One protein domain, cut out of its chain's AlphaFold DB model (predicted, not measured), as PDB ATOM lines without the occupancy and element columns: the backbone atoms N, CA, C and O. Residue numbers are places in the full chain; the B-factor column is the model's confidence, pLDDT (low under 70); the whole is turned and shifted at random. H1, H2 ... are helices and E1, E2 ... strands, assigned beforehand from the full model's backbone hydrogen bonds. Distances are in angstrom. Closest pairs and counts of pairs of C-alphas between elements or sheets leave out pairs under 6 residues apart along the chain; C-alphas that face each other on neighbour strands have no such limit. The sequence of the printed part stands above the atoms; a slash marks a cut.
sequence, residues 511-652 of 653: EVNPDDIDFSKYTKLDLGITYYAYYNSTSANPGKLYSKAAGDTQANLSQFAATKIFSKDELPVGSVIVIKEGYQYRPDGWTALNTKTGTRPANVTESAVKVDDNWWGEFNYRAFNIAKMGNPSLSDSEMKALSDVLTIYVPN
ATOM      1  N   GLU A 511      -4.792  11.008  13.575       76.81
ATOM      2  CA  GLU A 511      -5.280  10.870  14.940       76.81
ATOM      3  C   GLU A 511      -6.561  11.691  15.089       76.81
ATOM      4  O   GLU A 511      -6.641  12.851  14.681       76.81
ATOM      5  N   VAL A 512      -7.581  11.055  15.648       78.56
ATOM      6  CA  VAL A 512      -8.855  11.686  15.971       78.56
ATOM      7  C   VAL A 512      -9.116  11.479  17.448       78.56
ATOM      8  O   VAL A 512      -8.869  10.398  17.975       78.56
ATOM      9  N   ASN A 513      -9.627  12.502  18.123       78.50
ATOM     10  CA  ASN A 513     -10.099  12.339  19.487       78.50
ATOM     11  C   ASN A 513     -11.367  11.461  19.463       78.50
ATOM     12  O   ASN A 513     -12.334  11.843  18.796       78.50
ATOM     13  N   PRO A 514     -11.395  10.304  20.154       75.31
ATOM     14  CA  PRO A 514     -12.567   9.432  20.190       75.31
ATOM     15  C   PRO A 514     -13.855  10.138  20.636       75.31
ATOM     16  O   PRO A 514     -14.932   9.772  20.168       75.31
ATOM     17  N   ASP A 515     -13.746  11.151  21.501       81.12
ATOM     18  CA  ASP A 515     -14.894  11.886  22.047       81.12
ATOM     19  C   ASP A 515     -15.590  12.777  21.004       81.12
ATOM     20  O   ASP A 515     -16.774  13.085  21.136       81.12
ATOM     21  N   ASP A 516     -14.886  13.132  19.926       84.06
ATOM     22  CA  ASP A 516     -15.416  13.955  18.834       84.06
ATOM     23  C   ASP A 516     -16.109  13.108  17.744       84.06
ATOM     24  O   ASP A 516     -16.580  13.629  16.726       84.06
ATOM     25  N   ILE A 517     -16.178  11.783  17.929       82.88
ATOM     26  CA  ILE A 517     -16.710  10.842  16.940       82.88
ATOM     27  C   ILE A 517     -18.178  10.534  17.227       82.88
ATOM     28  O   ILE A 517     -18.543   9.862  18.189       82.88
ATOM     29  N   ASP A 518     -19.044  10.946  16.305       88.69
ATOM     30  CA  ASP A 518     -20.450  10.549  16.292       88.69
ATOM     31  C   ASP A 518     -20.601   9.090  15.822       88.69
ATOM     32  O   ASP A 518     -20.851   8.809  14.646       88.69
ATOM     33  N   PHE A 519     -20.437   8.143  16.753       88.56
ATOM     34  CA  PHE A 519     -20.519   6.701  16.486       88.56
ATOM     35  C   PHE A 519     -21.889   6.232  15.971       88.56
ATOM     36  O   PHE A 519     -21.979   5.128  15.439       88.56
ATOM     37  N   SER A 520     -22.944   7.058  16.048       91.38
ATOM     38  CA  SER A 520     -24.245   6.731  15.440       91.38
ATOM     39  C   SER A 520     -24.174   6.622  13.909       91.38
ATOM     40  O   SER A 520     -25.000   5.954  13.288       91.38
ATOM     41  N   LYS A 521     -23.143   7.223  13.298       93.12
ATOM     42  CA  LYS A 521     -22.863   7.178  11.856       93.12
ATOM     43  C   LYS A 521     -22.054   5.959  11.417       93.12
ATOM     44  O   LYS A 521     -21.692   5.875  10.245       93.12
ATOM     45  N   TYR A 522     -21.763   5.032  12.327       96.00
ATOM     46  CA  TYR A 522     -20.890   3.901  12.056       96.00
ATOM     47  C   TYR A 522     -21.490   2.571  12.503       96.00
ATOM     48  O   TYR A 522     -22.299   2.492  13.424       96.00
ATOM     49  N   THR A 523     -21.003   1.502  11.881       96.12
ATOM     50  CA  THR A 523     -21.252   0.121  12.278       96.12
ATOM     51  C   THR A 523     -19.951  -0.493  12.784       96.12
ATOM     52  O   THR A 523     -18.903  -0.374  12.147       96.12
ATOM     53  N   LYS A 524     -19.997  -1.167  13.940       95.19
ATOM     54  CA  LYS A 524     -18.841  -1.900  14.472       95.19
ATOM     55  C   LYS A 524     -18.527  -3.099  13.570       95.19
ATOM     56  O   LYS A 524     -19.388  -3.942  13.332       95.19
ATOM     57  N   LEU A 525     -17.288  -3.172  13.095       95.38
ATOM     58  CA  LEU A 525     -16.794  -4.227  12.218       95.38
ATOM     59  C   LEU A 525     -16.430  -5.476  13.030       95.38
ATOM     60  O   LEU A 525     -15.739  -5.386  14.047       95.38
ATOM     61  N   ASP A 526     -16.858  -6.651  12.565       95.69
ATOM     62  CA  ASP A 526     -16.385  -7.924  13.116       95.69
ATOM     63  C   ASP A 526     -14.940  -8.188  12.681       95.69
ATOM     64  O   ASP A 526     -14.625  -8.286  11.489       95.69
ATOM     65  N   LEU A 527     -14.068  -8.315  13.678       96.56
ATOM     66  CA  LEU A 527     -12.633  -8.398  13.480       96.56
ATOM     67  C   LEU A 527     -12.119  -9.806  13.181       96.56
ATOM     68  O   LEU A 527     -10.983  -9.931  12.723       96.56
ATOM     69  N   GLY A 528     -12.908 -10.857  13.433       95.88
ATOM     70  CA  GLY A 528     -12.460 -12.241  13.238       95.88
ATOM     71  C   GLY A 528     -11.153 -12.554  13.982       95.88
ATOM     72  O   GLY A 528     -10.210 -13.071  13.384       95.88
ATOM     73  N   ILE A 529     -11.067 -12.168  15.261       96.56
ATOM     74  CA  ILE A 529      -9.834 -12.265  16.052       96.56
ATOM     75  C   ILE A 529      -9.371 -13.719  16.195       96.56
ATOM     76  O   ILE A 529     -10.107 -14.585  16.663       96.56
ATOM     77  N   THR A 530      -8.102 -13.954  15.868       97.31
ATOM     78  CA  THR A 530      -7.365 -15.183  16.159       97.31
ATOM     79  C   THR A 530      -6.337 -14.911  17.255       97.31
ATOM     80  O   THR A 530      -5.452 -14.068  17.101       97.31
ATOM     81  N   TYR A 531      -6.441 -15.633  18.370       97.38
ATOM     82  CA  TYR A 531      -5.504 -15.532  19.491       97.38
ATOM     83  C   TYR A 531      -4.204 -16.286  19.222       97.38
ATOM     84  O   TYR A 531      -4.194 -17.290  18.504       97.38
ATOM     85  N   TYR A 532      -3.124 -15.849  19.871       97.50
ATOM     86  CA  TYR A 532      -1.780 -16.406  19.691       97.50
ATOM     87  C   TYR A 532      -1.373 -16.432  18.222       97.50
ATOM     88  O   TYR A 532      -1.011 -17.487  17.685       97.50
ATOM     89  N   ALA A 533      -1.526 -15.290  17.558       97.44
ATOM     90  CA  ALA A 533      -1.370 -15.199  16.122       97.44
ATOM     91  C   ALA A 533      -0.874 -13.828  15.672       97.44
ATOM     92  O   ALA A 533      -1.155 -12.813  16.307       97.44
ATOM     93  N   TYR A 534      -0.140 -13.808  14.560       97.25
ATOM     94  CA  TYR A 534       0.287 -12.576  13.905       97.25
ATOM     95  C   TYR A 534       0.520 -12.765  12.402       97.25
ATOM     96  O   TYR A 534       0.854 -13.849  11.918       97.25
ATOM     97  N   TYR A 535       0.422 -11.663  11.666       97.00
ATOM     98  CA  TYR A 535       0.888 -11.525  10.291       97.00
ATOM     99  C   TYR A 535       2.282 -10.919  10.226       97.00
ATOM    100  O   TYR A 535       2.657 -10.094  11.057       97.00
ATOM    101  N   ASN A 536       3.040 -11.265   9.190       94.12
ATOM    102  CA  ASN A 536       4.305 -10.612   8.877       94.12
ATOM    103  C   ASN A 536       4.370 -10.296   7.379       94.12
ATOM    104  O   ASN A 536       4.689 -11.170   6.567       94.12
ATOM    105  N   SER A 537       4.061  -9.046   7.019       90.94
ATOM    106  CA  SER A 537       3.969  -8.599   5.623       90.94
ATOM    107  C   SER A 537       5.290  -8.638   4.855       90.94
ATOM    108  O   SER A 537       5.272  -8.750   3.632       90.94
ATOM    109  N   THR A 538       6.430  -8.643   5.550       88.56
ATOM    110  CA  THR A 538       7.765  -8.765   4.941       88.56
ATOM    111  C   THR A 538       8.279 -10.208   4.911       88.56
ATOM    112  O   THR A 538       9.419 -10.446   4.510       88.56
ATOM    113  N   SER A 539       7.498 -11.185   5.388       89.81
ATOM    114  CA  SER A 539       7.919 -12.591   5.389       89.81
ATOM    115  C   SER A 539       7.940 -13.188   3.976       89.81
ATOM    116  O   SER A 539       7.359 -12.646   3.038       89.81
ATOM    117  N   ALA A 540       8.597 -14.343   3.829       87.75
ATOM    118  CA  ALA A 540       8.599 -15.096   2.573       87.75
ATOM    119  C   ALA A 540       7.207 -15.633   2.182       87.75
ATOM    120  O   ALA A 540       7.004 -15.983   1.026       87.75
ATOM    121  N   ASN A 541       6.262 -15.670   3.130       89.94
ATOM    122  CA  ASN A 541       4.886 -16.118   2.931       89.94
ATOM    123  C   ASN A 541       3.920 -14.963   3.267       89.94
ATOM    124  O   ASN A 541       3.283 -14.989   4.326       89.94
ATOM    125  N   PRO A 542       3.839 -13.917   2.422       85.94
ATOM    126  CA  PRO A 542       2.915 -12.803   2.637       85.94
ATOM    127  C   PRO A 542       1.469 -13.305   2.737       85.94
ATOM    128  O   PRO A 542       1.125 -14.355   2.201       85.94
ATOM    129  N   GLY A 543       0.645 -12.605   3.516       87.75
ATOM    130  CA  GLY A 543      -0.735 -13.013   3.787       87.75
ATOM    131  C   GLY A 543      -0.898 -14.259   4.673       87.75
ATOM    132  O   GLY A 543      -2.016 -14.524   5.112       87.75
ATOM    133  N   LYS A 544       0.169 -15.011   5.004       94.38
ATOM    134  CA  LYS A 544       0.078 -16.128   5.960       94.38
ATOM    135  C   LYS A 544      -0.169 -15.595   7.375       94.38
ATOM    136  O   LYS A 544       0.616 -14.798   7.893       94.38
ATOM    137  N   LEU A 545      -1.210 -16.118   8.017       96.56
ATOM    138  CA  LEU A 545      -1.420 -15.998   9.455       96.56
ATOM    139  C   LEU A 545      -0.588 -17.064  10.176       96.56
ATOM    140  O   LEU A 545      -0.840 -18.258  10.019       96.56
ATOM    141  N   TYR A 546       0.404 -16.639  10.954       96.81
ATOM    142  CA  TYR A 546       1.111 -17.533  11.868       96.81
ATOM    143  C   TYR A 546       0.278 -17.663  13.129       96.81
ATOM    144  O   TYR A 546      -0.059 -16.642  13.724       96.81
ATOM    145  N   SER A 547      -0.078 -18.882  13.531       97.12
ATOM    146  CA  SER A 547      -0.914 -19.072  14.716       97.12
ATOM    147  C   SER A 547      -0.653 -20.388  15.430       97.12
ATOM    148  O   SER A 547      -0.373 -21.416  14.811       97.12
ATOM    149  N   LYS A 548      -0.856 -20.380  16.750       94.50
ATOM    150  CA  LYS A 548      -0.843 -21.613  17.548       94.50
ATOM    151  C   LYS A 548      -1.908 -22.609  17.069       94.50
ATOM    152  O   LYS A 548      -1.668 -23.812  17.074       94.50
ATOM    153  N   ALA A 549      -3.062 -22.112  16.615       92.44
ATOM    154  CA  ALA A 549      -4.139 -22.933  16.059       92.44
ATOM    155  C   ALA A 549      -3.730 -23.661  14.764       92.44
ATOM    156  O   ALA A 549      -4.178 -24.778  14.525       92.44
ATOM    157  N   ALA A 550      -2.840 -23.064  13.965       92.88
ATOM    158  CA  ALA A 550      -2.258 -23.681  12.773       92.88
ATOM    159  C   ALA A 550      -1.047 -24.589  13.078       92.88
ATOM    160  O   ALA A 550      -0.394 -25.071  12.154       92.88
ATOM    161  N   GLY A 551      -0.731 -24.822  14.358       94.94
ATOM    162  CA  GLY A 551       0.412 -25.630  14.785       94.94
ATOM    163  C   GLY A 551       1.764 -24.921  14.668       94.94
ATOM    164  O   GLY A 551       2.802 -25.572  14.790       94.94
ATOM    165  N   ASP A 552       1.784 -23.605  14.438       95.44
ATOM    166  CA  ASP A 552       3.029 -22.847  14.429       95.44
ATOM    167  C   ASP A 552       3.616 -22.721  15.858       95.44
ATOM    168  O   ASP A 552       2.891 -22.652  16.853       95.44
ATOM    169  N   THR A 553       4.950 -22.683  15.970       94.31
ATOM    170  CA  THR A 553       5.683 -22.789  17.250       94.31
ATOM    171  C   THR A 553       6.562 -21.576  17.577       94.31
ATOM    172  O   THR A 553       7.444 -21.662  18.433       94.31
ATOM    173  N   GLN A 554       6.374 -20.431  16.907       90.38
ATOM    174  CA  GLN A 554       7.234 -19.267  17.147       90.38
ATOM    175  C   GLN A 554       7.037 -18.717  18.568       90.38
ATOM    176  O   GLN A 554       5.916 -18.526  19.037       90.38
ATOM    177  N   ALA A 555       8.150 -18.403  19.240       87.44
ATOM    178  CA  ALA A 555       8.159 -17.983  20.644       87.44
ATOM    179  C   ALA A 555       7.373 -16.688  20.921       87.44
ATOM    180  O   ALA A 555       6.961 -16.446  22.049       87.44
ATOM    181  N   ASN A 556       7.163 -15.854  19.903       91.25
ATOM    182  CA  ASN A 556       6.461 -14.581  20.022       91.25
ATOM    183  C   ASN A 556       4.943 -14.686  19.795       91.25
ATOM    184  O   ASN A 556       4.258 -13.679  19.929       91.25
ATOM    185  N   LEU A 557       4.391 -15.869  19.483       95.12
ATOM    186  CA  LEU A 557       2.938 -16.044  19.328       95.12
ATOM    187  C   LEU A 557       2.174 -15.627  20.595       95.12
ATOM    188  O   LEU A 557       1.078 -15.095  20.497       95.12
ATOM    189  N   SER A 558       2.766 -15.792  21.782       95.12
ATOM    190  CA  SER A 558       2.181 -15.370  23.064       95.12
ATOM    191  C   SER A 558       2.058 -13.856  23.251       95.12
ATOM    192  O   SER A 558       1.516 -13.429  24.263       95.12
ATOM    193  N   GLN A 559       2.559 -13.037  22.327       96.81
ATOM    194  CA  GLN A 559       2.535 -11.575  22.443       96.81
ATOM    195  C   GLN A 559       1.374 -10.935  21.667       96.81
ATOM    196  O   GLN A 559       1.091  -9.756  21.876       96.81
ATOM    197  N   PHE A 560       0.727 -11.682  20.761       97.38
ATOM    198  CA  PHE A 560      -0.149 -11.109  19.738       97.38
ATOM    199  C   PHE A 560      -1.477 -11.856  19.575       97.38
ATOM    200  O   PHE A 560      -1.530 -13.089  19.601       97.38
ATOM    201  N   ALA A 561      -2.527 -11.086  19.295       97.75
ATOM    202  CA  ALA A 561      -3.712 -11.551  18.583       97.75
ATOM    203  C   ALA A 561      -3.775 -10.866  17.210       97.75
ATOM    204  O   ALA A 561      -3.246  -9.766  17.044       97.75
ATOM    205  N   ALA A 562      -4.426 -11.489  16.231       97.94
ATOM    206  CA  ALA A 562      -4.545 -10.942  14.882       97.94
ATOM    207  C   ALA A 562      -5.995 -10.920  14.403       97.94
ATOM    208  O   ALA A 562      -6.758 -11.834  14.702       97.94
ATOM    209  N   THR A 563      -6.377  -9.898  13.643       98.25
ATOM    210  CA  THR A 563      -7.679  -9.845  12.955       98.25
ATOM    211  C   THR A 563      -7.701 -10.764  11.735       98.25
ATOM    212  O   THR A 563      -6.665 -11.270  11.316       98.25
ATOM    213  N   LYS A 564      -8.852 -10.914  11.076       97.31
ATOM    214  CA  LYS A 564      -8.871 -11.322   9.662       97.31
ATOM    215  C   LYS A 564      -8.232 -10.244   8.768       97.31
ATOM    216  O   LYS A 564      -7.974  -9.122   9.213       97.31
ATOM    217  N   ILE A 565      -7.974 -10.590   7.510       98.06
ATOM    218  CA  ILE A 565      -7.541  -9.632   6.486       98.06
ATOM    219  C   ILE A 565      -8.769  -8.888   5.952       98.06
ATOM    220  O   ILE A 565      -9.789  -9.518   5.690       98.06
ATOM    221  N   PHE A 566      -8.641  -7.577   5.766       98.00
ATOM    222  CA  PHE A 566      -9.649  -6.701   5.176       98.00
ATOM    223  C   PHE A 566      -9.160  -6.144   3.842       98.00
ATOM    224  O   PHE A 566      -8.008  -5.715   3.721       98.00
ATOM    225  N   SER A 567     -10.046  -6.129   2.854       96.94
ATOM    226  CA  SER A 567      -9.911  -5.338   1.627       96.94
ATOM    227  C   SER A 567     -10.356  -3.883   1.838       96.94
ATOM    228  O   SER A 567     -10.987  -3.556   2.846       96.94
ATOM    229  N   LYS A 568     -10.075  -3.004   0.864       91.56
ATOM    230  CA  LYS A 568     -10.578  -1.616   0.864       91.56
ATOM    231  C   LYS A 568     -12.104  -1.522   0.957       91.56
ATOM    232  O   LYS A 568     -12.609  -0.601   1.584       91.56
ATOM    233  N   ASP A 569     -12.829  -2.484   0.393       93.19
ATOM    234  CA  ASP A 569     -14.296  -2.488   0.431       93.19
ATOM    235  C   ASP A 569     -14.845  -2.855   1.819       93.19
ATOM    236  O   ASP A 569     -15.910  -2.386   2.218       93.19
ATOM    237  N   GLU A 570     -14.121  -3.691   2.567       95.62
ATOM    238  CA  GLU A 570     -14.488  -4.107   3.928       95.62
ATOM    239  C   GLU A 570     -14.050  -3.096   4.995       95.62
ATOM    240  O   GLU A 570     -14.628  -3.060   6.081       95.62
ATOM    241  N   LEU A 571     -13.036  -2.286   4.687       95.81
ATOM    242  CA  LEU A 571     -12.526  -1.207   5.529       95.81
ATOM    243  C   LEU A 571     -12.399   0.090   4.699       95.81
ATOM    244  O   LEU A 571     -11.290   0.521   4.365       95.81
ATOM    245  N   PRO A 572     -13.534   0.707   4.323       93.12
ATOM    246  CA  PRO A 572     -13.550   1.852   3.420       93.12
ATOM    247  C   PRO A 572     -12.991   3.122   4.067       93.12
ATOM    248  O   PRO A 572     -12.938   3.262   5.295       93.12
ATOM    249  N   VAL A 573     -12.622   4.085   3.219       88.62
ATOM    250  CA  VAL A 573     -12.291   5.457   3.632       88.62
ATOM    251  C   VAL A 573     -13.417   6.041   4.485       88.62
ATOM    252  O   VAL A 573     -14.601   5.876   4.195       88.62
ATOM    253  N   GLY A 574     -13.032   6.718   5.561       87.69
ATOM    254  CA  GLY A 574     -13.911   7.236   6.597       87.69
ATOM    255  C   GLY A 574     -14.007   6.343   7.830       87.69
ATOM    256  O   GLY A 574     -14.454   6.843   8.854       87.69
ATOM    257  N   SER A 575     -13.576   5.076   7.772       95.56
ATOM    258  CA  SER A 575     -13.581   4.176   8.939       95.56
ATOM    259  C   SER A 575     -12.735   4.714  10.094       95.56
ATOM    260  O   SER A 575     -11.809   5.492   9.888       95.56
ATOM    261  N   VAL A 576     -13.027   4.281  11.316       94.75
ATOM    262  CA  VAL A 576     -12.304   4.670  12.530       94.75
ATOM    263  C   VAL A 576     -11.786   3.421  13.232       94.75
ATOM    264  O   VAL A 576     -12.544   2.494  13.509       94.75
ATOM    265  N   ILE A 577     -10.497   3.405  13.545       95.88
ATOM    266  CA  ILE A 577      -9.831   2.362  14.324       95.88
ATOM    267  C   ILE A 577      -9.550   2.935  15.708       95.88
ATOM    268  O   ILE A 577      -8.855   3.935  15.814       95.88
ATOM    269  N   VAL A 578     -10.066   2.305  16.757       94.38
ATOM    270  CA  VAL A 578      -9.905   2.728  18.152       94.38
ATOM    271  C   VAL A 578      -9.122   1.661  18.904       94.38
ATOM    272  O   VAL A 578      -9.458   0.475  18.819       94.38
ATOM    273  N   ILE A 579      -8.102   2.068  19.656       94.50
ATOM    274  CA  ILE A 579      -7.333   1.190  20.534       94.50
ATOM    275  C   ILE A 579      -7.254   1.750  21.954       94.50
ATOM    276  O   ILE A 579      -7.115   2.951  22.168       94.50
ATOM    277  N   LYS A 580      -7.358   0.867  22.952       93.69
ATOM    278  CA  LYS A 580      -7.232   1.247  24.365       93.69
ATOM    279  C   LYS A 580      -5.810   1.690  24.720       93.69
ATOM    280  O   LYS A 580      -4.833   1.121  24.236       93.69
ATOM    281  N   GLU A 581      -5.713   2.639  25.647       90.75
ATOM    282  CA  GLU A 581      -4.449   3.104  26.224       90.75
ATOM    283  C   GLU A 581      -3.601   1.937  26.770       90.75
ATOM    284  O   GLU A 581      -4.120   0.977  27.346       90.75
ATOM    285  N   GLY A 582      -2.279   2.007  26.577       90.06
ATOM    286  CA  GLY A 582      -1.335   0.959  26.986       90.06
ATOM    287  C   GLY A 582      -1.241  -0.229  26.018       90.06
ATOM    288  O   GLY A 582      -0.467  -1.166  26.253       90.06
ATOM    289  N   TYR A 583      -1.983  -0.190  24.910       95.50
ATOM    290  CA  TYR A 583      -1.931  -1.172  23.834       95.50
ATOM    291  C   TYR A 583      -1.489  -0.535  22.519       95.50
ATOM    292  O   TYR A 583      -1.420   0.679  22.368       95.50
ATOM    293  N   GLN A 584      -1.134  -1.390  21.568       95.25
ATOM    294  CA  GLN A 584      -0.711  -0.998  20.233       95.25
ATOM    295  C   GLN A 584      -1.254  -1.986  19.207       95.25
ATOM    296  O   GLN A 584      -1.510  -3.156  19.516       95.25
ATOM    297  N   TYR A 585      -1.374  -1.536  17.966       95.94
ATOM    298  CA  TYR A 585      -1.618  -2.431  16.847       95.94
ATOM    299  C   TYR A 585      -0.623  -2.182  15.725       95.94
ATOM    300  O   TYR A 585      -0.100  -1.085  15.562       95.94
ATOM    301  N   ARG A 586      -0.363  -3.203  14.912       94.75
ATOM    302  CA  ARG A 586       0.357  -3.046  13.649       94.75
ATOM    303  C   ARG A 586      -0.583  -3.333  12.487       94.75
ATOM    304  O   ARG A 586      -1.031  -4.477  12.393       94.75
ATOM    305  N   PRO A 587      -0.840  -2.365  11.592       94.88
ATOM    306  CA  PRO A 587      -1.627  -2.591  10.390       94.88
ATOM    307  C   PRO A 587      -0.717  -3.181   9.303       94.88
ATOM    308  O   PRO A 587      -0.264  -2.466   8.413       94.88
ATOM    309  N   ASP A 588      -0.393  -4.474   9.381       95.12
ATOM    310  CA  ASP A 588       0.323  -5.159   8.296       95.12
ATOM    311  C   ASP A 588      -0.478  -5.012   6.986       95.12
ATOM    312  O   ASP A 588      -1.707  -5.077   7.000       95.12
ATOM    313  N   GLY A 589       0.208  -4.756   5.866       93.06
ATOM    314  CA  GLY A 589      -0.435  -4.393   4.601       93.06
ATOM    315  C   GLY A 589       0.221  -5.035   3.385       93.06
ATOM    316  O   GLY A 589       1.420  -5.321   3.416       93.06
ATOM    317  N   TRP A 590      -0.572  -5.256   2.331       94.12
ATOM    318  CA  TRP A 590      -0.152  -5.876   1.071       94.12
ATOM    319  C   TRP A 590      -0.824  -5.230  -0.147       94.12
ATOM    320  O   TRP A 590      -2.021  -4.937  -0.129       94.12
ATOM    321  N   THR A 591      -0.071  -5.064  -1.236       89.31
ATOM    322  CA  THR A 591      -0.611  -4.713  -2.566       89.31
ATOM    323  C   THR A 591      -1.382  -5.891  -3.173       89.31
ATOM    324  O   THR A 591      -2.426  -5.705  -3.794       89.31
ATOM    325  N   ALA A 592      -0.900  -7.113  -2.931       91.06
ATOM    326  CA  ALA A 592      -1.561  -8.381  -3.214       91.06
ATOM    327  C   ALA A 592      -1.154  -9.423  -2.162       91.06
ATOM    328  O   ALA A 592      -0.013  -9.423  -1.703       91.06
ATOM    329  N   LEU A 593      -2.054 -10.340  -1.794       91.44
ATOM    330  CA  LEU A 593      -1.825 -11.277  -0.680       91.44
ATOM    331  C   LEU A 593      -0.643 -12.235  -0.881       91.44
ATOM    332  O   LEU A 593      -0.094 -12.735   0.091       91.44
ATOM    333  N   ASN A 594      -0.221 -12.469  -2.121       90.19
ATOM    334  CA  ASN A 594       0.944 -13.284  -2.469       90.19
ATOM    335  C   ASN A 594       2.229 -12.461  -2.693       90.19
ATOM    336  O   ASN A 594       3.250 -13.015  -3.096       90.19
ATOM    337  N   THR A 595       2.193 -11.148  -2.457       87.38
ATOM    338  CA  THR A 595       3.311 -10.230  -2.696       87.38
ATOM    339  C   THR A 595       3.846  -9.707  -1.369       87.38
ATOM    340  O   THR A 595       3.097  -9.167  -0.562       87.38
ATOM    341  N   LYS A 596       5.150  -9.875  -1.121       87.12
ATOM    342  CA  LYS A 596       5.785  -9.360   0.100       87.12
ATOM    343  C   LYS A 596       5.884  -7.837   0.056       87.12
ATOM    344  O   LYS A 596       6.210  -7.266  -0.984       87.12
ATOM    345  N   THR A 597       5.693  -7.204   1.202       79.12
ATOM    346  CA  THR A 597       5.895  -5.762   1.362       79.12
ATOM    347  C   THR A 597       7.376  -5.475   1.609       79.12
ATOM    348  O   THR A 597       8.064  -6.259   2.264       79.12
ATOM    349  N   GLY A 598       7.896  -4.376   1.052       69.31
ATOM    350  CA  GLY A 598       9.313  -4.012   1.173       69.31
ATOM    351  C   GLY A 598       9.710  -3.577   2.587       69.31
ATOM    352  O   GLY A 598      10.759  -3.981   3.084       69.31
ATOM    353  N   THR A 599       8.852  -2.798   3.251       69.81
ATOM    354  CA  THR A 599       9.030  -2.361   4.643       69.81
ATOM    355  C   THR A 599       7.764  -2.644   5.434       69.81
ATOM    356  O   THR A 599       6.667  -2.299   5.007       69.81
ATOM    357  N   ARG A 600       7.909  -3.265   6.603       77.50
ATOM    358  CA  ARG A 600       6.767  -3.564   7.463       77.50
ATOM    359  C   ARG A 600       6.217  -2.268   8.078       77.50
ATOM    360  O   ARG A 600       7.023  -1.493   8.595       77.50
ATOM    361  N   PRO A 601       4.890  -2.047   8.091       82.81
ATOM    362  CA  PRO A 601       4.294  -0.900   8.771       82.81
ATOM    363  C   PRO A 601       4.690  -0.816  10.253       82.81
ATOM    364  O   PRO A 601       4.861  -1.840  10.931       82.81
ATOM    365  N   ALA A 602       4.846   0.412  10.754       81.69
ATOM    366  CA  ALA A 602       5.135   0.675  12.159       81.69
ATOM    367  C   ALA A 602       3.951   0.279  13.062       81.69
ATOM    368  O   ALA A 602       2.837   0.047  12.588       81.69
ATOM    369  N   ASN A 603       4.207   0.166  14.367       87.06
ATOM    370  CA  ASN A 603       3.118   0.067  15.338       87.06
ATOM    371  C   ASN A 603       2.427   1.428  15.463       87.06
ATOM    372  O   ASN A 603       3.084   2.460  15.354       87.06
ATOM    373  N   VAL A 604       1.129   1.390  15.725       89.00
ATOM    374  CA  VAL A 604       0.257   2.533  15.984       89.00
ATOM    375  C   VAL A 604      -0.154   2.470  17.453       89.00
ATOM    376  O   VAL A 604      -0.537   1.401  17.946       89.00
ATOM    377  N   THR A 605      -0.029   3.598  18.143       86.94
ATOM    378  CA  THR A 605      -0.358   3.768  19.574       86.94
ATOM    379  C   THR A 605      -1.397   4.860  19.811       86.94
ATOM    380  O   THR A 605      -1.889   5.005  20.924       86.94
ATOM    381  N   GLU A 606      -1.716   5.625  18.772       86.38
ATOM    382  CA  GLU A 606      -2.736   6.662  18.734       86.38
ATOM    383  C   GLU A 606      -4.101   6.063  19.101       86.38
ATOM    384  O   GLU A 606      -4.502   5.027  18.562       86.38
ATOM    385  N   SER A 607      -4.803   6.709  20.037       87.56
ATOM    386  CA  SER A 607      -6.012   6.160  20.676       87.56
ATOM    387  C   SER A 607      -7.162   5.926  19.692       87.56
ATOM    388  O   SER A 607      -7.877   4.925  19.790       87.56
ATOM    389  N   ALA A 608      -7.306   6.801  18.696       90.38
ATOM    390  CA  ALA A 608      -8.145   6.559  17.542       90.38
ATOM    391  C   ALA A 608      -7.555   7.151  16.264       90.38
ATOM    392  O   ALA A 608      -6.896   8.186  16.253       90.38
ATOM    393  N   VAL A 609      -7.818   6.455  15.167       89.81
ATOM    394  CA  VAL A 609      -7.263   6.712  13.846       89.81
ATOM    395  C   VAL A 609      -8.378   6.697  12.823       89.81
ATOM    396  O   VAL A 609      -9.137   5.728  12.752       89.81
ATOM    397  N   LYS A 610      -8.439   7.723  11.977       89.75
ATOM    398  CA  LYS A 610      -9.318   7.725  10.809       89.75
ATOM    399  C   LYS A 610      -8.620   7.085   9.608       89.75
ATOM    400  O   LYS A 610      -7.478   7.405   9.290       89.75
ATOM    401  N   VAL A 611      -9.328   6.183   8.940       89.88
ATOM    402  CA  VAL A 611      -8.934   5.556   7.679       89.88
ATOM    403  C   VAL A 611      -9.244   6.524   6.545       89.88
ATOM    404  O   VAL A 611     -10.397   6.890   6.332       89.88
ATOM    405  N   ASP A 612      -8.230   6.909   5.789       81.88
ATOM    406  CA  ASP A 612      -8.338   7.657   4.540       81.88
ATOM    407  C   ASP A 612      -7.483   7.003   3.439       81.88
ATOM    408  O   ASP A 612      -6.901   5.929   3.637       81.88
ATOM    409  N   ASP A 613      -7.467   7.595   2.242       73.56
ATOM    410  CA  ASP A 613      -6.681   7.065   1.118       73.56
ATOM    411  C   ASP A 613      -5.181   7.019   1.443       73.56
ATOM    412  O   ASP A 613      -4.489   6.078   1.051       73.56
ATOM    413  N   ASN A 614      -4.715   7.984   2.233       66.81
ATOM    414  CA  ASN A 614      -3.347   8.091   2.728       66.81
ATOM    415  C   ASN A 614      -3.017   6.944   3.701       66.81
ATOM    416  O   ASN A 614      -2.079   6.174   3.510       66.81
ATOM    417  N   TRP A 615      -3.873   6.704   4.696       84.62
ATOM    418  CA  TRP A 615      -3.745   5.560   5.594       84.62
ATOM    419  C   TRP A 615      -3.666   4.237   4.828       84.62
ATOM    420  O   TRP A 615      -2.915   3.337   5.209       84.62
ATOM    421  N   TRP A 616      -4.408   4.093   3.730       82.00
ATOM    422  CA  TRP A 616      -4.286   2.928   2.857       82.00
ATOM    423  C   TRP A 616      -2.952   2.880   2.105       82.00
ATOM    424  O   TRP A 616      -2.382   1.791   1.972       82.00
ATOM    425  N   GLY A 617      -2.436   4.026   1.668       78.62
ATOM    426  CA  GLY A 617      -1.198   4.142   0.910       78.62
ATOM    427  C   GLY A 617      -1.230   3.257  -0.338       78.62
ATOM    428  O   GLY A 617      -2.218   3.206  -1.071       78.62
ATOM    429  N   GLU A 618      -0.159   2.493  -0.560       74.06
ATOM    430  CA  GLU A 618      -0.075   1.542  -1.678       74.06
ATOM    431  C   GLU A 618      -0.864   0.234  -1.461       74.06
ATOM    432  O   GLU A 618      -0.983  -0.577  -2.381       74.06
ATOM    433  N   PHE A 619      -1.385  -0.023  -0.259       88.06
ATOM    434  CA  PHE A 619      -1.944  -1.329   0.085       88.06
ATOM    435  C   PHE A 619      -3.399  -1.484  -0.364       88.06
ATOM    436  O   PHE A 619      -4.196  -0.553  -0.299       88.06
ATOM    437  N   ASN A 620      -3.760  -2.708  -0.757       91.69
ATOM    438  CA  ASN A 620      -5.137  -3.112  -1.068       91.69
ATOM    439  C   ASN A 620      -5.741  -4.009   0.018       91.69
ATOM    440  O   ASN A 620      -6.960  -4.153   0.097       91.69
ATOM    441  N   TYR A 621      -4.880  -4.609   0.843       96.88
ATOM    442  CA  TYR A 621      -5.250  -5.520   1.915       96.88
ATOM    443  C   TYR A 621      -4.519  -5.150   3.194       96.88
ATOM    444  O   TYR A 621      -3.317  -4.877   3.148       96.88
ATOM    445  N   ARG A 622      -5.213  -5.196   4.331       96.81
ATOM    446  CA  ARG A 622      -4.618  -4.962   5.650       96.81
ATOM    447  C   ARG A 622      -5.143  -5.926   6.707       96.81
ATOM    448  O   ARG A 622      -6.281  -6.371   6.644       96.81
ATOM    449  N   ALA A 623      -4.301  -6.235   7.686       97.75
ATOM    450  CA  ALA A 623      -4.666  -6.974   8.889       97.75
ATOM    451  C   ALA A 623      -3.950  -6.384  10.104       97.75
ATOM    452  O   ALA A 623      -2.877  -5.793   9.976       97.75
ATOM    453  N   PHE A 624      -4.528  -6.560  11.286       97.75
ATOM    454  CA  PHE A 624      -4.052  -5.902  12.495       97.75
ATOM    455  C   PHE A 624      -3.488  -6.922  13.471       97.75
ATOM    456  O   PHE A 624      -4.205  -7.810  13.925       97.75
ATOM    457  N   ASN A 625      -2.210  -6.767  13.818       97.75
ATOM    458  CA  ASN A 625      -1.606  -7.476  14.943       97.75
ATOM    459  C   ASN A 625      -1.755  -6.623  16.197       97.75
ATOM    460  O   ASN A 625      -1.168  -5.547  16.265       97.75
ATOM    461  N   ILE A 626      -2.517  -7.097  17.172       98.12
ATOM    462  CA  ILE A 626      -2.850  -6.403  18.414       98.12
ATOM    463  C   ILE A 626      -1.903  -6.890  19.509       98.12
ATOM    464  O   ILE A 626      -1.710  -8.097  19.666       98.12
ATOM    465  N   ALA A 627      -1.319  -5.964  20.269       97.06
ATOM    466  CA  ALA A 627      -0.393  -6.269  21.354       97.06
ATOM    467  C   ALA A 627      -0.527  -5.280  22.513       97.06
ATOM    468  O   ALA A 627      -0.958  -4.141  22.343       97.06
ATOM    469  N   LYS A 628      -0.060  -5.684  23.695       95.06
ATOM    470  CA  LYS A 628       0.245  -4.742  24.779       95.06
ATOM    471  C   LYS A 628       1.546  -4.000  24.452       95.06
ATOM    472  O   LYS A 628       2.461  -4.589  23.863       95.06
ATOM    473  N   MET A 629       1.648  -2.722  24.815       89.56
ATOM    474  CA  MET A 629       2.877  -1.952  24.599       89.56
ATOM    475  C   MET A 629       4.088  -2.651  25.238       89.56
ATOM    476  O   MET A 629       3.991  -3.255  26.305       89.56
ATOM    477  N   GLY A 630       5.230  -2.619  24.546       84.19
ATOM    478  CA  GLY A 630       6.440  -3.352  24.944       84.19
ATOM    479  C   GLY A 630       6.448  -4.849  24.592       84.19
ATOM    480  O   GLY A 630       7.445  -5.514  24.854       84.19
ATOM    481  N   ASN A 631       5.382  -5.376  23.974       90.19
ATOM    482  CA  ASN A 631       5.244  -6.774  23.535       90.19
ATOM    483  C   ASN A 631       5.616  -7.834  24.601       90.19
ATOM    484  O   ASN A 631       6.374  -8.763  24.299       90.19
ATOM    485  N   PRO A 632       5.123  -7.737  25.851       93.25
ATOM    486  CA  PRO A 632       5.299  -8.821  26.810       93.25
ATOM    487  C   PRO A 632       4.568 -10.084  26.334       93.25
ATOM    488  O   PRO A 632       3.565 -10.007  25.624       93.25
ATOM    489  N   SER A 633       5.040 -11.258  26.755       93.50
ATOM    490  CA  SER A 633       4.228 -12.475  26.649       93.50
ATOM    491  C   SER A 633       2.997 -12.338  27.539       93.50
ATOM    492  O   SER A 633       3.122 -11.964  28.704       93.50
ATOM    493  N   LEU A 634       1.828 -12.648  26.987       92.81
ATOM    494  CA  LEU A 634       0.541 -12.518  27.657       92.81
ATOM    495  C   LEU A 634       0.087 -13.865  28.220       92.81
ATOM    496  O   LEU A 634       0.278 -14.915  27.600       92.81
ATOM    497  N   SER A 635      -0.548 -13.821  29.388       94.56
ATOM    498  CA  SER A 635      -1.333 -14.941  29.913       94.56
ATOM    499  C   SER A 635      -2.590 -15.189  29.068       94.56
ATOM    500  O   SER A 635      -3.012 -14.337  28.287       94.56
ATOM    501  N   ASP A 636      -3.238 -16.345  29.235       93.81
ATOM    502  CA  ASP A 636      -4.445 -16.685  28.469       93.81
ATOM    503  C   ASP A 636      -5.611 -15.711  28.693       93.81
ATOM    504  O   ASP A 636      -6.389 -15.450  27.774       93.81
ATOM    505  N   SER A 637      -5.735 -15.152  29.900       93.50
ATOM    506  CA  SER A 637      -6.736 -14.126  30.203       93.50
ATOM    507  C   SER A 637      -6.406 -12.799  29.517       93.50
ATOM    508  O   SER A 637      -7.284 -12.205  28.896       93.50
ATOM    509  N   GLU A 638      -5.146 -12.361  29.567       92.88
ATOM    510  CA  GLU A 638      -4.686 -11.149  28.878       92.88
ATOM    511  C   GLU A 638      -4.800 -11.273  27.355       92.88
ATOM    512  O   GLU A 638      -5.192 -10.317  26.691       92.88
ATOM    513  N   MET A 639      -4.506 -12.453  26.801       95.12
ATOM    514  CA  MET A 639      -4.635 -12.734  25.372       95.12
ATOM    515  C   MET A 639      -6.091 -12.637  24.914       95.12
ATOM    516  O   MET A 639      -6.379 -12.006  23.900       95.12
ATOM    517  N   LYS A 640      -7.026 -13.217  25.678       92.00
ATOM    518  CA  LYS A 640      -8.462 -13.107  25.387       92.00
ATOM    519  C   LYS A 640      -8.957 -11.667  25.485       92.00
ATOM    520  O   LYS A 640      -9.743 -11.253  24.646       92.00
ATOM    521  N   ALA A 641      -8.450 -10.890  26.442       91.81
ATOM    522  CA  ALA A 641      -8.827  -9.487  26.597       91.81
ATOM    523  C   ALA A 641      -8.464  -8.615  25.378       91.81
ATOM    524  O   ALA A 641      -9.052  -7.547  25.205       91.81
ATOM    525  N   LEU A 642      -7.546  -9.055  24.502       90.62
ATOM    526  CA  LEU A 642      -7.193  -8.310  23.289       90.62
ATOM    527  C   LEU A 642      -8.368  -8.133  22.312       90.62
ATOM    528  O   LEU A 642      -8.347  -7.178  21.536       90.62
ATOM    529  N   SER A 643      -9.406  -8.979  22.357       87.88
ATOM    530  CA  SER A 643     -10.610  -8.782  21.529       87.88
ATOM    531  C   SER A 643     -11.372  -7.503  21.872       87.88
ATOM    532  O   SER A 643     -12.082  -6.967  21.025       87.88
ATOM    533  N   ASP A 644     -11.204  -7.008  23.099       90.62
ATOM    534  CA  ASP A 644     -11.876  -5.812  23.603       90.62
ATOM    535  C   ASP A 644     -10.968  -4.577  23.556       90.62
ATOM    536  O   ASP A 644     -11.349  -3.509  24.039       90.62
ATOM    537  N   VAL A 645      -9.742  -4.725  23.046       94.06
ATOM    538  CA  VAL A 645      -8.718  -3.673  23.014       94.06
ATOM    539  C   VAL A 645      -8.763  -2.875  21.721       94.06
ATOM    540  O   VAL A 645      -8.647  -1.655  21.781       94.06
ATOM    541  N   LEU A 646      -8.935  -3.547  20.580       95.94
ATOM    542  CA  LEU A 646      -9.070  -2.914  19.270       95.94
ATOM    543  C   LEU A 646     -10.534  -2.970  18.837       95.94
ATOM    544  O   LEU A 646     -11.142  -4.038  18.833       95.94
ATOM    545  N   THR A 647     -11.099  -1.839  18.429       95.44
ATOM    546  CA  THR A 647     -12.405  -1.794  17.768       95.44
ATOM    547  C   THR A 647     -12.294  -1.015  16.468       95.44
ATOM    548  O   THR A 647     -11.654   0.027  16.425       95.44
ATOM    549  N   ILE A 648     -12.925  -1.516  15.406       96.56
ATOM    550  CA  ILE A 648     -13.000  -0.819  14.122       96.56
ATOM    551  C   ILE A 648     -14.460  -0.503  13.821       96.56
ATOM    552  O   ILE A 648     -15.334  -1.355  13.980       96.56
ATOM    553  N   TYR A 649     -14.706   0.723  13.386       96.44
ATOM    554  CA  TYR A 649     -16.003   1.261  13.017       96.44
ATOM    555  C   TYR A 649     -15.966   1.647  11.541       96.44
ATOM    556  O   TYR A 649     -15.124   2.444  11.139       96.44
ATOM    557  N   VAL A 650     -16.866   1.097  10.731       96.19
ATOM    558  CA  VAL A 650     -17.000   1.458   9.311       96.19
ATOM    559  C   VAL A 650     -18.176   2.419   9.136       96.19
ATOM    560  O   VAL A 650     -19.161   2.274   9.863       96.19
ATOM    561  N   PRO A 651     -18.111   3.410   8.228       94.38
ATOM    562  CA  PRO A 651     -19.224   4.323   7.998       94.38
ATOM    563  C   PRO A 651     -20.483   3.556   7.593       94.38
ATOM    564  O   PRO A 651     -20.416   2.587   6.831       94.38
ATOM    565  N   ASN A 652     -21.634   3.994   8.096       90.25
ATOM    566  CA  ASN A 652     -22.918   3.495   7.620       90.25
ATOM    567  C   ASN A 652     -23.064   3.831   6.130       90.25
ATOM    568  O   ASN A 652     -22.659   4.909   5.692       90.25
TER     569      ASN A 652
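This is residues 511 to 652 of the 653 residues of the protein "DUF4886 domain-containing protein" of Eubacterium sp. CAG:841 (UniProt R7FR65). Little regular structure surrounds a core of two long paired strands, E5 and E7, between the sheet E1 E8 E4 E6 and the hairpin E2 E3. The 142 printed residues, under half in named elements, are mixed in class: eight antiparallel strands, two helices. The whole is compact, radius of gyration of the C-alphas 14.5 A, spanning 42 by 34 by 22 A.

E1 is residues 522 to 524, beginning at C-alpha (-20.890, 3.901, 12.056), E2 533 to 535, E3 545 to 547, E4 576 to 579, E5 583 to 590, E6 608 to 610, H1 613 to 616, E7 621 to 628, H2 636 to 644, E8 646 to 651, ending at (-19.224, 4.323, 7.998).

N 586 of E5 and O 625 of E7 are within hydrogen-bond range, 2.8 A. The closest C-alphas of E2 and E7, Tyr 534 and Asn 625, are 5.5 A apart. H2 has 3 of 5 O i to N i+4 pairs within range.

Links E3 to E4 and E5 to E6 are long; pLDDT is under 70 at residues 598, 599, 614.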